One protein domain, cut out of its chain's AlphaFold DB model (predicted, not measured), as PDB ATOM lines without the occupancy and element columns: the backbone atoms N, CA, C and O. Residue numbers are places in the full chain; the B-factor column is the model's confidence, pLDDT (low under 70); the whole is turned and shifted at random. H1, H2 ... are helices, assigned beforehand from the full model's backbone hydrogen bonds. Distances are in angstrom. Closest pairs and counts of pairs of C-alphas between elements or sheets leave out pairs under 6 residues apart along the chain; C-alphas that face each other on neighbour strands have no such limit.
ATOM      1  N   LYS A  58     -36.891  27.260  76.138       90.50
ATOM      2  CA  LYS A  58     -36.717  25.997  76.878       90.50
ATOM      3  C   LYS A  58     -35.662  25.066  76.268       90.50
ATOM      4  O   LYS A  58     -34.972  24.380  77.009       90.50
ATOM      5  N   VAL A  59     -35.513  25.044  74.944       94.50
ATOM      6  CA  VAL A  59     -34.507  24.214  74.268       94.50
ATOM      7  C   VAL A  59     -33.113  24.803  74.462       94.50
ATOM      8  O   VAL A  59     -32.190  24.071  74.807       94.50
ATOM      9  N   THR A  60     -32.969  26.124  74.326       93.56
ATOM     10  CA  THR A  60     -31.713  26.827  74.625       93.56
ATOM     11  C   THR A  60     -31.289  26.597  76.075       93.56
ATOM     12  O   THR A  60     -30.153  26.205  76.325       93.56
ATOM     13  N   LEU A  61     -32.224  26.733  77.020       94.44
ATOM     14  CA  LEU A  61     -31.989  26.472  78.440       94.44
ATOM     15  C   LEU A  61     -31.485  25.044  78.676       94.44
ATOM     16  O   LEU A  61     -30.477  24.859  79.352       94.44
ATOM     17  N   LEU A  62     -32.150  24.031  78.111       95.81
ATOM     18  CA  LEU A  62     -31.751  22.635  78.307       95.81
ATOM     19  C   LEU A  62     -30.380  22.319  77.692       95.81
ATOM     20  O   LEU A  62     -29.634  21.531  78.268       95.81
ATOM     21  N   ARG A  63     -30.009  22.951  76.571       94.75
ATOM     22  CA  ARG A  63     -28.651  22.823  76.013       94.75
ATOM     23  C   ARG A  63     -27.596  23.410  76.940       94.75
ATOM     24  O   ARG A  63     -26.577  22.773  77.171       94.75
ATOM     25  N   GLU A  64     -27.841  24.592  77.497       93.94
ATOM     26  CA  GLU A  64     -26.920  25.189  78.470       93.94
ATOM     27  C   GLU A  64     -26.754  24.298  79.706       93.94
ATOM     28  O   GLU A  64     -25.637  24.094  80.178       93.94
ATOM     29  N   VAL A  65     -27.850  23.717  80.202       95.06
ATOM     30  CA  VAL A  65     -27.813  22.763  81.321       95.06
ATOM     31  C   VAL A  65     -26.992  21.527  80.957       95.06
ATOM     32  O   VAL A  65     -26.124  21.146  81.736       95.06
ATOM     33  N   MET A  66     -27.206  20.947  79.771       92.56
ATOM     34  CA  MET A  66     -26.453  19.791  79.268       92.56
ATOM     35  C   MET A  66     -24.942  20.053  79.250       92.56
ATOM     36  O   MET A  66     -24.162  19.222  79.711       92.56
ATOM     37  N   GLU A  67     -24.529  21.230  78.783       90.12
ATOM     38  CA  GLU A  67     -23.124  21.647  78.787       90.12
ATOM     39  C   GLU A  67     -22.560  21.760  80.209       90.12
ATOM     40  O   GLU A  67     -21.427  21.350  80.466       90.12
ATOM     41  N   ILE A  68     -23.340  22.296  81.152       87.00
ATOM     42  CA  ILE A  68     -22.923  22.455  82.551       87.00
ATOM     43  C   ILE A  68     -22.756  21.094  83.231       87.00
ATOM     44  O   ILE A  68     -21.721  20.862  83.860       87.00
ATOM     45  N   VAL A  69     -23.745  20.205  83.114       87.06
ATOM     46  CA  VAL A  69     -23.696  18.885  83.764       87.06
ATOM     47  C   VAL A  69     -22.647  17.983  83.112       87.06
ATOM     48  O   VAL A  69     -21.910  17.313  83.825       87.06
ATOM     49  N   GLY A  70     -22.473  18.051  81.787       78.62
ATOM     50  CA  GLY A  70     -21.481  17.249  81.063       78.62
ATOM     51  C   GLY A  70     -20.024  17.688  81.264       78.62
ATOM     52  O   GLY A  70     -19.114  16.872  81.129       78.62
ATOM     53  N   LYS A  71     -19.768  18.963  81.596       72.06
ATOM     54  CA  LYS A  71     -18.404  19.497  81.816       72.06
ATOM     55  C   LYS A  71     -17.965  19.504  83.281       72.06
ATOM     56  O   LYS A  71     -16.761  19.539  83.562       72.06
ATOM     57  N   ARG A  72     -18.903  19.513  84.233       60.91
ATOM     58  CA  ARG A  72     -18.589  19.481  85.670       60.91
ATOM     59  C   ARG A  72     -18.125  18.075  86.051       60.91
ATOM     60  O   ARG A  72     -18.930  17.201  86.298       60.91
ATOM     61  N   GLY A  73     -16.815  17.858  86.097       55.88
ATOM     62  CA  GLY A  73     -16.225  16.565  86.483       55.88
ATOM     63  C   GLY A  73     -14.713  16.481  86.278       55.88
ATOM     64  O   GLY A  73     -14.043  15.679  86.919       55.88
ATOM     65  N   LEU A  74     -14.151  17.370  85.452       55.44
ATOM     66  CA  LEU A  74     -12.762  17.268  84.994       55.44
ATOM     67  C   LEU A  74     -11.683  17.491  86.073       55.44
ATOM     68  O   LEU A  74     -10.543  17.113  85.830       55.44
ATOM     69  N   ASN A  75     -12.005  18.051  87.250       53.75
ATOM     70  CA  ASN A  75     -10.979  18.417  88.244       53.75
ATOM     71  C   ASN A  75     -11.190  17.886  89.682       53.75
ATOM     72  O   ASN A  75     -10.207  17.803  90.413       53.75
ATOM     73  N   TYR A  76     -12.409  17.527  90.124       56.28
ATOM     74  CA  TYR A  76     -12.674  17.215  91.553       56.28
ATOM     75  C   TYR A  76     -13.698  16.080  91.821       56.28
ATOM     76  O   TYR A  76     -14.142  15.907  92.964       56.28
ATOM     77  N   GLY A  77     -14.038  15.279  90.804       66.75
ATOM     78  CA  GLY A  77     -15.096  14.253  90.844       66.75
ATOM     79  C   GLY A  77     -16.399  14.730  90.197       66.75
ATOM     80  O   GLY A  77     -16.567  15.936  89.975       66.75
ATOM     81  N   THR A  78     -17.296  13.800  89.865       79.44
ATOM     82  CA  THR A  78     -18.580  14.137  89.230       79.44
ATOM     83  C   THR A  78     -19.512  14.851  90.223       79.44
ATOM     84  O   THR A  78     -19.257  14.858  91.437       79.44
ATOM     85  N   PRO A  79     -20.586  15.519  89.768       82.69
ATOM     86  CA  PRO A  79     -21.573  16.108  90.667       82.69
ATOM     87  C   PRO A  79     -22.161  15.067  91.629       82.69
ATOM     88  O   PRO A  79     -22.304  15.353  92.815       82.69
ATOM     89  N   GLU A  80     -22.385  13.842  91.156       84.56
ATOM     90  CA  GLU A  80     -22.918  12.717  91.930       84.56
ATOM     91  C   GLU A  80     -21.931  12.268  93.022       84.56
ATOM     92  O   GLU A  80     -22.336  12.057  94.167       84.56
ATOM     93  N   ASP A  81     -20.621  12.237  92.734       84.75
ATOM     94  CA  ASP A  81     -19.589  11.984  93.758       84.75
ATOM     95  C   ASP A  81     -19.644  13.030  94.879       84.75
ATOM     96  O   ASP A  81     -19.443  12.738  96.067       84.75
ATOM     97  N   ASN A  82     -19.895  14.286  94.506       88.06
ATOM     98  CA  ASN A  82     -20.030  15.368  95.467       88.06
ATOM     99  C   ASN A  82     -21.331  15.257  96.261       88.06
ATOM    100  O   ASN A  82     -21.306  15.538  97.460       88.06
ATOM    101  N   PHE A  83     -22.426  14.792  95.659       92.25
ATOM    102  CA  PHE A  83     -23.672  14.549  96.385       92.25
ATOM    103  C   PHE A  83     -23.488  13.465  97.441       92.25
ATOM    104  O   PHE A  83     -23.838  13.705  98.592       92.25
ATOM    105  N   ALA A  84     -22.803  12.364  97.128       89.69
ATOM    106  CA  ALA A  84     -22.485  11.333  98.119       89.69
ATOM    107  C   ALA A  84     -21.614  11.877  99.274       89.69
ATOM    108  O   ALA A  84     -21.797  11.536 100.445       89.69
ATOM    109  N   ARG A  85     -20.654  12.769  98.980       90.69
ATOM    110  CA  ARG A  85     -19.851  13.451 100.018       90.69
ATOM    111  C   ARG A  85     -20.702  14.381 100.885       90.69
ATOM    112  O   ARG A  85     -20.485  14.434 102.095       90.69
ATOM    113  N   ILE A  86     -21.629  15.124 100.283       93.44
ATOM    114  CA  ILE A  86     -22.547  16.021 100.995       93.44
ATOM    115  C   ILE A  86     -23.498  15.207 101.873       93.44
ATOM    116  O   ILE A  86     -23.630  15.539 103.048       93.44
ATOM    117  N   ALA A  87     -24.054  14.116 101.349       94.00
ATOM    118  CA  ALA A  87     -24.951  13.206 102.050       94.00
ATOM    119  C   ALA A  87     -24.322  12.722 103.362       94.00
ATOM    120  O   ALA A  87     -24.849  12.991 104.439       94.00
ATOM    121  N   ARG A  88     -23.087  12.199 103.312       92.88
ATOM    122  CA  ARG A  88     -22.334  11.806 104.521       92.88
ATOM    123  C   ARG A  88     -22.168  12.946 105.527       92.88
ATOM    124  O   ARG A  88     -22.266  12.733 106.735       92.88
ATOM    125  N   ARG A  89     -21.901  14.168 105.057       95.31
ATOM    126  CA  ARG A  89     -21.761  15.337 105.942       95.31
ATOM    127  C   ARG A  89     -23.094  15.722 106.581       95.31
ATOM    128  O   ARG A  89     -23.110  16.070 107.760       95.31
ATOM    129  N   TRP A  90     -24.184  15.676 105.821       96.12
ATOM    130  CA  TRP A  90     -25.528  15.997 106.296       96.12
ATOM    131  C   TRP A  90     -26.049  14.945 107.268       96.12
ATOM    132  O   TRP A  90     -26.519  15.324 108.335       96.12
ATOM    133  N   THR A  91     -25.840  13.656 106.993       94.50
ATOM    134  CA  THR A  91     -26.087  12.563 107.943       94.50
ATOM    135  C   THR A  91     -25.412  12.841 109.282       94.50
ATOM    136  O   THR A  91     -26.076  12.873 110.313       94.50
ATOM    137  N   VAL A  92     -24.099  13.111 109.298       95.00
ATOM    138  CA  VAL A  92     -23.381  13.402 110.555       95.00
ATOM    139  C   VAL A  92     -23.968  14.626 111.262       95.00
ATOM    140  O   VAL A  92     -24.156  14.610 112.478       95.00
ATOM    141  N   HIS A  93     -24.277  15.685 110.513       96.00
ATOM    142  CA  HIS A  93     -24.891  16.885 111.071       96.00
ATOM    143  C   HIS A  93     -26.243  16.585 111.737       96.00
ATOM    144  O   HIS A  93     -26.460  16.983 112.883       96.00
ATOM    145  N   PHE A  94     -27.133  15.872 111.046       94.94
ATOM    146  CA  PHE A  94     -28.460  15.547 111.556       94.94
ATOM    147  C   PHE A  94     -28.413  14.555 112.705       94.94
ATOM    148  O   PHE A  94     -29.117  14.769 113.688       94.94
ATOM    149  N   LYS A  95     -27.511  13.571 112.671       94.25
ATOM    150  CA  LYS A  95     -27.295  12.666 113.802       94.25
ATOM    151  C   LYS A  95     -26.918  13.408 115.075       94.25
ATOM    152  O   LYS A  95     -27.514  13.186 116.125       94.25
ATOM    153  N   ASN A  96     -25.984  14.350 114.963       94.94
ATOM    154  CA  ASN A  96     -25.544  15.158 116.098       94.94
ATOM    155  C   ASN A  96     -26.639  16.087 116.638       94.94
ATOM    156  O   ASN A  96     -26.619  16.433 117.817       94.94
ATOM    157  N   ARG A  97     -27.562  16.536 115.781       96.56
ATOM    158  CA  ARG A  97     -28.567  17.545 116.135       96.56
ATOM    159  C   ARG A  97     -29.908  16.953 116.565       96.56
ATOM    160  O   ARG A  97     -30.552  17.518 117.443       96.56
ATOM    161  N   TYR A  98     -30.331  15.868 115.929       95.44
ATOM    162  CA  TYR A  98     -31.690  15.332 116.015       95.44
ATOM    163  C   TYR A  98     -31.749  13.861 116.444       95.44
ATOM    164  O   TYR A  98     -32.829  13.384 116.776       95.44
ATOM    165  N   GLY A  99     -30.611  13.162 116.503       90.50
ATOM    166  CA  GLY A  99     -30.528  11.772 116.951       90.50
ATOM    167  C   GLY A  99     -30.096  10.792 115.854       90.50
ATOM    168  O   GLY A  99     -30.085  11.138 114.673       90.50
ATOM    169  N   PRO A 100     -29.712   9.563 116.235       88.75
ATOM    170  CA  PRO A 100     -28.974   8.632 115.377       88.75
ATOM    171  C   PRO A 100     -29.772   8.077 114.191       88.75
ATOM    172  O   PRO A 100     -29.156   7.585 113.250       88.75
ATOM    173  N   ASP A 101     -31.101   8.177 114.212       88.81
ATOM    174  CA  ASP A 101     -31.991   7.549 113.226       88.81
ATOM    175  C   ASP A 101     -32.149   8.364 111.929       88.81
ATOM    176  O   ASP A 101     -32.996   8.055 111.090       88.81
ATOM    177  N   MET A 102     -31.347   9.421 111.758       86.88
ATOM    178  CA  MET A 102     -31.345  10.239 110.552       86.88
ATOM    179  C   MET A 102     -30.231   9.854 109.590       86.88
ATOM    180  O   MET A 102     -29.047   9.908 109.925       86.88
ATOM    181  N   GLU A 103     -30.638   9.544 108.365       88.81
ATOM    182  CA  GLU A 103     -29.775   9.263 107.225       88.81
ATOM    183  C   GLU A 103     -30.187  10.143 106.053       88.81
ATOM    184  O   GLU A 103     -31.366  10.453 105.885       88.81
ATOM    185  N   VAL A 104     -29.196  10.538 105.265       93.06
ATOM    186  CA  VAL A 104     -29.343  11.290 104.024       93.06
ATOM    187  C   VAL A 104     -28.507  10.572 102.980       93.06
ATOM    188  O   VAL A 104     -27.341  10.265 103.244       93.06
ATOM    189  N   ASP A 105     -29.077  10.334 101.807       92.50
ATOM    190  CA  ASP A 105     -28.359   9.798 100.653       92.50
ATOM    191  C   ASP A 105     -28.135  10.864  99.558       92.50
ATOM    192  O   ASP A 105     -28.543  12.022  99.663       92.50
ATOM    193  N   GLU A 106     -27.400  10.521  98.503       92.50
ATOM    194  CA  GLU A 106     -27.154  11.436  97.384       92.50
ATOM    195  C   GLU A 106     -28.412  11.826  96.584       92.50
ATOM    196  O   GLU A 106     -28.414  12.907  95.985       92.50
ATOM    197  N   LEU A 107     -29.474  11.005  96.577       93.88
ATOM    198  CA  LEU A 107     -30.754  11.381  95.965       93.88
ATOM    199  C   LEU A 107     -31.438  12.459  96.802       93.88
ATOM    200  O   LEU A 107     -31.895  13.455  96.236       93.88
ATOM    201  N   ASP A 108     -31.434  12.313  98.129       95.75
ATOM    202  CA  ASP A 108     -31.914  13.344  99.046       95.75
ATOM    203  C   ASP A 108     -31.167  14.657  98.797       95.75
ATOM    204  O   ASP A 108     -31.779  15.718  98.696       95.75
ATOM    205  N   VAL A 109     -29.843  14.608  98.620       96.44
ATOM    206  CA  VAL A 109     -29.049  15.806  98.306       96.44
ATOM    207  C   VAL A 109     -29.470  16.439  96.980       96.44
ATOM    208  O   VAL A 109     -29.628  17.660  96.932       96.44
ATOM    209  N   ALA A 110     -29.663  15.655  95.915       96.38
ATOM    210  CA  ALA A 110     -30.114  16.177  94.625       96.38
ATOM    211  C   ALA A 110     -31.481  16.875  94.742       96.38
ATOM    212  O   ALA A 110     -31.640  18.010  94.280       96.38
ATOM    213  N   ILE A 111     -32.440  16.234  95.418       98.06
ATOM    214  CA  ILE A 111     -33.793  16.760  95.645       98.06
ATOM    215  C   ILE A 111     -33.737  18.041  96.477       98.06
ATOM    216  O   ILE A 111     -34.285  19.067  96.077       98.06
ATOM    217  N   LEU A 112     -33.025  18.019  97.603       97.81
ATOM    218  CA  LEU A 112     -32.934  19.161  98.510       97.81
ATOM    219  C   LEU A 112     -32.172  20.333  97.877       97.81
ATOM    220  O   LEU A 112     -32.508  21.489  98.117       97.81
ATOM    221  N   CYS A 113     -31.190  20.076  97.010       97.62
ATOM    222  CA  CYS A 113     -30.527  21.137  96.249       97.62
ATOM    223  C   CYS A 113     -31.454  21.789  95.214       97.62
ATOM    224  O   CYS A 113     -31.376  23.005  95.021       97.62
ATOM    225  N   ALA A 114     -32.337  21.019  94.572       98.25
ATOM    226  CA  ALA A 114     -33.383  21.574  93.716       98.25
ATOM    227  C   ALA A 114     -34.393  22.397  94.536       98.25
ATOM    228  O   ALA A 114     -34.746  23.507  94.135       98.25
ATOM    229  N   ASP A 115     -34.782  21.910  95.715       98.56
ATOM    230  CA  ASP A 115     -35.709  22.597  96.618       98.56
ATOM    231  C   ASP A 115     -35.183  23.970  97.074       98.56
ATOM    232  O   ASP A 115     -35.896  24.970  97.005       98.56
ATOM    233  N   LEU A 116     -33.883  24.089  97.375       98.12
ATOM    234  CA  LEU A 116     -33.246  25.385  97.668       98.12
ATOM    235  C   LEU A 116     -33.435  26.419  96.544       98.12
ATOM    236  O   LEU A 116     -33.471  27.629  96.790       98.12
ATOM    237  N   LYS A 117     -33.510  25.964  95.292       98.25
ATOM    238  CA  LYS A 117     -33.706  26.834  94.128       98.25
ATOM    239  C   LYS A 117     -35.176  27.151  93.913       98.25
ATOM    240  O   LYS A 117     -35.466  28.296  93.572       98.25
ATOM    241  N   LEU A 118     -36.072  26.199  94.173       98.44
ATOM    242  CA  LEU A 118     -37.513  26.445  94.224       98.44
ATOM    243  C   LEU A 118     -37.839  27.520  95.268       98.44
ATOM    244  O   LEU A 118     -38.466  28.516  94.921       98.44
ATOM    245  N   ALA A 119     -37.289  27.413  96.480       98.44
ATOM    246  CA  ALA A 119     -37.451  28.419  97.530       98.44
ATOM    247  C   ALA A 119     -36.978  29.823  97.097       98.44
ATOM    248  O   ALA A 119     -37.606  30.829  97.419       98.44
ATOM    249  N   ARG A 120     -35.892  29.935  96.313       98.25
ATOM    250  CA  ARG A 120     -35.484  31.235  95.739       98.25
ATOM    251  C   ARG A 120     -36.517  31.768  94.745       98.25
ATOM    252  O   ARG A 120     -36.768  32.972  94.733       98.25
ATOM    253  N   LEU A 121     -37.080  30.898  93.910       97.88
ATOM    254  CA  LEU A 121     -38.062  31.280  92.894       97.88
ATOM    255  C   LEU A 121     -39.384  31.759  93.499       97.88
ATOM    256  O   LEU A 121     -40.068  32.547  92.853       97.88
ATOM    257  N   GLU A 122     -39.719  31.369  94.731       97.81
ATOM    258  CA  GLU A 122     -40.861  31.945  95.457       97.81
ATOM    259  C   GLU A 122     -40.708  33.461  95.664       97.81
ATOM    260  O   GLU A 122     -41.691  34.199  95.597       97.81
ATOM    261  N   ASN A 123     -39.476  33.942  95.865       96.44
ATOM    262  CA  ASN A 123     -39.170  35.367  96.002       96.44
ATOM    263  C   ASN A 123     -38.820  36.037  94.660       96.44
ATOM    264  O   ASN A 123     -39.195  37.184  94.428       96.44
ATOM    265  N   GLU A 124     -38.094  35.348  93.772       96.25
ATOM    266  CA  GLU A 124     -37.643  35.886  92.481       96.25
ATOM    267  C   GLU A 124     -37.906  34.905  91.316       96.25
ATOM    268  O   GLU A 124     -36.985  34.231  90.845       96.25
ATOM    269  N   PRO A 125     -39.146  34.837  90.788       96.44
ATOM    270  CA  PRO A 125     -39.518  33.870  89.744       96.44
ATOM    271  C   PRO A 125     -38.746  34.019  88.423       96.44
ATOM    272  O   PRO A 125     -38.652  33.078  87.634       96.44
ATOM    273  N   THR A 126     -38.196  35.208  88.162       95.88
ATOM    274  CA  THR A 126     -37.429  35.537  86.950       95.88
ATOM    275  C   THR A 126     -35.938  35.206  87.060       95.88
ATOM    276  O   THR A 126     -35.185  35.489  86.127       95.88
ATOM    277  N   HIS A 127     -35.484  34.615  88.170       95.44
ATOM    278  CA  HIS A 127     -34.086  34.238  88.365       95.44
ATOM    279  C   HIS A 127     -33.730  32.999  87.518       95.44
ATOM    280  O   HIS A 127     -33.801  31.855  87.970       95.44
ATOM    281  N   MET A 128     -33.348  33.218  86.255       95.38
ATOM    282  CA  MET A 128     -33.172  32.145  85.263       95.38
ATOM    283  C   MET A 128     -32.106  31.105  85.614       95.38
ATOM    284  O   MET A 128     -32.270  29.935  85.272       95.38
ATOM    285  N   ASP A 129     -31.065  31.488  86.351       95.44
ATOM    286  CA  ASP A 129     -30.059  30.534  86.826       95.44
ATOM    287  C   ASP A 129     -30.649  29.523  87.815       95.44
ATOM    288  O   ASP A 129     -30.216  28.378  87.841       95.44
ATOM    289  N   SER A 130     -31.700  29.886  88.559       97.31
ATOM    290  CA  SER A 130     -32.378  28.936  89.452       97.31
ATOM    291  C   SER A 130     -33.134  27.867  88.675       97.31
ATOM    292  O   SER A 130     -33.096  26.705  89.061       97.31
ATOM    293  N   TRP A 131     -33.761  28.226  87.552       97.94
ATOM    294  CA  TRP A 131     -34.393  27.250  86.662       97.94
ATOM    295  C   TRP A 131     -33.366  26.291  86.043       97.94
ATOM    296  O   TRP A 131     -33.621  25.089  85.958       97.94
ATOM    297  N   LYS A 132     -32.186  26.800  85.662       96.81
ATOM    298  CA  LYS A 132     -31.072  25.973  85.168       96.81
ATOM    299  C   LYS A 132     -30.516  25.057  86.254       96.81
ATOM    300  O   LYS A 132     -30.305  23.878  85.990       96.81
ATOM    301  N   ASP A 133     -30.315  25.577  87.465       96.38
ATOM    302  CA  ASP A 133     -29.842  24.795  88.606       96.38
ATOM    303  C   ASP A 133     -30.816  23.652  88.930       96.38
ATOM    304  O   ASP A 133     -30.373  22.521  89.094       96.38
ATOM    305  N   ILE A 134     -32.132  23.910  88.955       98.19
ATOM    306  CA  ILE A 134     -33.158  22.868  89.163       98.19
ATOM    307  C   ILE A 134     -33.034  21.773  88.105       98.19
ATOM    308  O   ILE A 134     -32.972  20.597  88.452       98.19
ATOM    309  N   ALA A 135     -32.964  22.147  86.825       97.69
ATOM    310  CA  ALA A 135     -32.815  21.182  85.740       97.69
ATOM    311  C   ALA A 135     -31.505  20.380  85.858       97.69
ATOM    312  O   ALA A 135     -31.503  19.176  85.622       97.69
ATOM    313  N   GLY A 136     -30.411  21.027  86.270       96.19
ATOM    314  CA  GLY A 136     -29.126  20.372  86.505       96.19
ATOM    315  C   GLY A 136     -29.162  19.385  87.675       96.19
ATOM    316  O   GLY A 136     -28.739  18.245  87.519       96.19
ATOM    317  N   TYR A 137     -29.713  19.783  88.825       97.31
ATOM    318  CA  TYR A 137     -29.864  18.899  89.985       97.31
ATOM    319  C   TYR A 137     -30.802  17.724  89.693       97.31
ATOM    320  O   TYR A 137     -30.494  16.595  90.069       97.31
ATOM    321  N   ALA A 138     -31.899  17.967  88.969       97.25
ATOM    322  CA  ALA A 138     -32.813  16.918  88.532       97.25
ATOM    323  C   ALA A 138     -32.134  15.922  87.578       97.25
ATOM    324  O   ALA A 138     -32.340  14.719  87.715       97.25
ATOM    325  N   ALA A 139     -31.296  16.399  86.651       95.75
ATOM    326  CA  ALA A 139     -30.530  15.533  85.754       95.75
ATOM    327  C   ALA A 139     -29.550  14.633  86.526       95.75
ATOM    328  O   ALA A 139     -29.566  13.419  86.332       95.75
ATOM    329  N   CYS A 140     -28.770  15.199  87.454       93.88
ATOM    330  CA  CYS A 140     -27.860  14.431  88.311       93.88
ATOM    331  C   CYS A 140     -28.610  13.412  89.191       93.88
ATOM    332  O   CYS A 140     -28.192  12.264  89.312       93.88
ATOM    333  N   GLY A 141     -29.750  13.800  89.777       94.94
ATOM    334  CA  GLY A 141     -30.600  12.882  90.544       94.94
ATOM    335  C   GLY A 141     -31.151  11.734  89.691       94.94
ATOM    336  O   GLY A 141     -31.148  10.585  90.125       94.94
ATOM    337  N   GLY A 142     -31.558  12.025  88.452       94.94
ATOM    338  CA  GLY A 142     -31.980  11.014  87.484       94.94
ATOM    339  C   GLY A 142     -30.864  10.033  87.126       94.94
ATOM    340  O   GLY A 142     -31.111   8.833  87.054       94.94
ATOM    341  N   GLU A 143     -29.628  10.513  86.965       92.81
ATOM    342  CA  GLU A 143     -28.469   9.652  86.712       92.81
ATOM    343  C   GLU A 143     -28.165   8.724  87.896       92.81
ATOM    344  O   GLU A 143     -27.942   7.530  87.697       92.81
ATOM    345  N   ILE A 144     -28.227   9.229  89.132       91.62
ATOM    346  CA  ILE A 144     -28.087   8.398  90.338       91.62
ATOM    347  C   ILE A 144     -29.185   7.329  90.384       91.62
ATOM    348  O   ILE A 144     -28.890   6.149  90.583       91.62
ATOM    349  N   ALA A 145     -30.446   7.719  90.175       93.62
ATOM    350  CA  ALA A 145     -31.576   6.793  90.190       93.62
ATOM    351  C   ALA A 145     -31.430   5.705  89.113       93.62
ATOM    352  O   ALA A 145     -31.617   4.524  89.404       93.62
ATOM    353  N   GLN A 146     -31.020   6.083  87.900       92.56
ATOM    354  CA  GLN A 146     -30.762   5.142  86.813       92.56
ATOM    355  C   GLN A 146     -29.630   4.167  87.167       92.56
ATOM    356  O   GLN A 146     -29.791   2.959  87.019       92.56
ATOM    357  N   ARG A 147     -28.510   4.658  87.717       89.69
ATOM    358  CA  ARG A 147     -27.397   3.793  88.146       89.69
ATOM    359  C   ARG A 147     -27.803   2.825  89.264       89.69
ATOM    360  O   ARG A 147     -27.282   1.710  89.300       89.69
ATOM    361  N   ARG A 148     -28.725   3.216  90.156       88.12
ATOM    362  CA  ARG A 148     -29.313   2.321  91.173       88.12
ATOM    363  C   ARG A 148     -30.170   1.225  90.535       88.12
ATOM    364  O   ARG A 148     -29.985   0.065  90.886       88.12
ATOM    365  N   ILE A 149     -31.040   1.574  89.581       88.12
ATOM    366  CA  ILE A 149     -31.859   0.606  88.822       88.12
ATOM    367  C   ILE A 149     -30.966  -0.408  88.097       88.12
ATOM    368  O   ILE A 149     -31.209  -1.610  88.162       88.12
ATOM    369  N   ASP A 150     -29.896   0.069  87.461       89.31
ATOM    370  CA  ASP A 150     -28.972  -0.776  86.700       89.31
ATOM    371  C   ASP A 150     -27.975  -1.545  87.593       89.31
ATOM    372  O   ASP A 150     -27.145  -2.301  87.088       89.31
ATOM    373  N   GLY A 151     -28.004  -1.338  88.917       83.44
ATOM    374  CA  GLY A 151     -27.087  -1.969  89.875       83.44
ATOM    375  C   GLY A 151     -25.623  -1.531  89.740       83.44
ATOM    376  O   GLY A 151     -24.726  -2.191  90.260       83.44
TER     377      GLY A 151
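Overview. This is residues 58 to 151 of the 167 residues of an uncharacterized protein of Methyloceanibacter caenitepidi (UniProt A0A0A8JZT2). The core is a helical hairpin of H3 and H4 side by side, with H1 crossing H4 on its side away from H3. H2 starts beside the open end of this hairpin and reaches away from it at about a right angle, and the link after H2 folds back toward the start of H3; past that same open end, residues 146 to 151, of which 146 to 149 belong to H4, stick out. The printed part has 94 residues with four named helices in the order H1, H2, H3, H4 and no named strand, and its class is all helix. It is only just compact, close to loose, with a radius of gyration of the C-alphas of 14.7 A, and its C-alphas span 44 by 36 by 27 A.

Arrangement. The hub is H4, residues 128 to 149, which touches three other helices. It forms a helical hairpin with H3, residues 106 to 123: they touch at a shallow tilt of 19 degrees, opposite ways, and their closest C-alphas, those of Ala 114 and Ile 134, are 4.7 A apart. H1, residues 58 to 71, touches H4 at residues 132 to 140 alone, at a steep tilt of 59 degrees, the same way; the closest C-alphas are those of Val 65 and Gly 136, 5.9 A apart. H2, residues 79 to 98, touches H3 with residues 80 to 87 alone, about perpendicular at 84 degrees; the closest C-alphas are those of Ala 84 and Glu 106, 4.7 A apart. With residues 79 to 80 alone H2 also touches H4, about perpendicular at 89 degrees; the C-alphas of Glu 80 and Cys 140, the closest, are 6.4 A apart. H1 and H2 are close but not clearly touching, with the C-alphas of Val 69 and Pro 79 7.7 A apart, and H1 and H3 are apart. The helix packing is mostly crossed, with one of the four touching pairs at a shallow tilt. Every O i to N i+4 pair is within hydrogen-bond range in H1, H2 and H4, and 12 of 14 are in H3.

Along the chain. H4 is the longest helix, 31.8 A from C-alpha 128 to C-alpha 149 at (-31.859, 0.606, 88.822). H3 measures 26.8 A and begins with C-alpha 106 at (-27.154, 11.436, 97.384). H2 measures 27.3 A. H1 measures 20.0 A and begins with C-alpha 58 at (-36.717, 25.997, 76.878).

Size, cuts and confidence. The two C-alphas farthest apart, those of Thr 60 and Gly 99, are 44.9 A apart. The printed part has no cut. The link from H3 to H4 is tight, those from H1 to H2 and from H2 to H3 are short, and no link is long. The mean pLDDT of the printed part is 91.0; residues 72 to 77 are under 70.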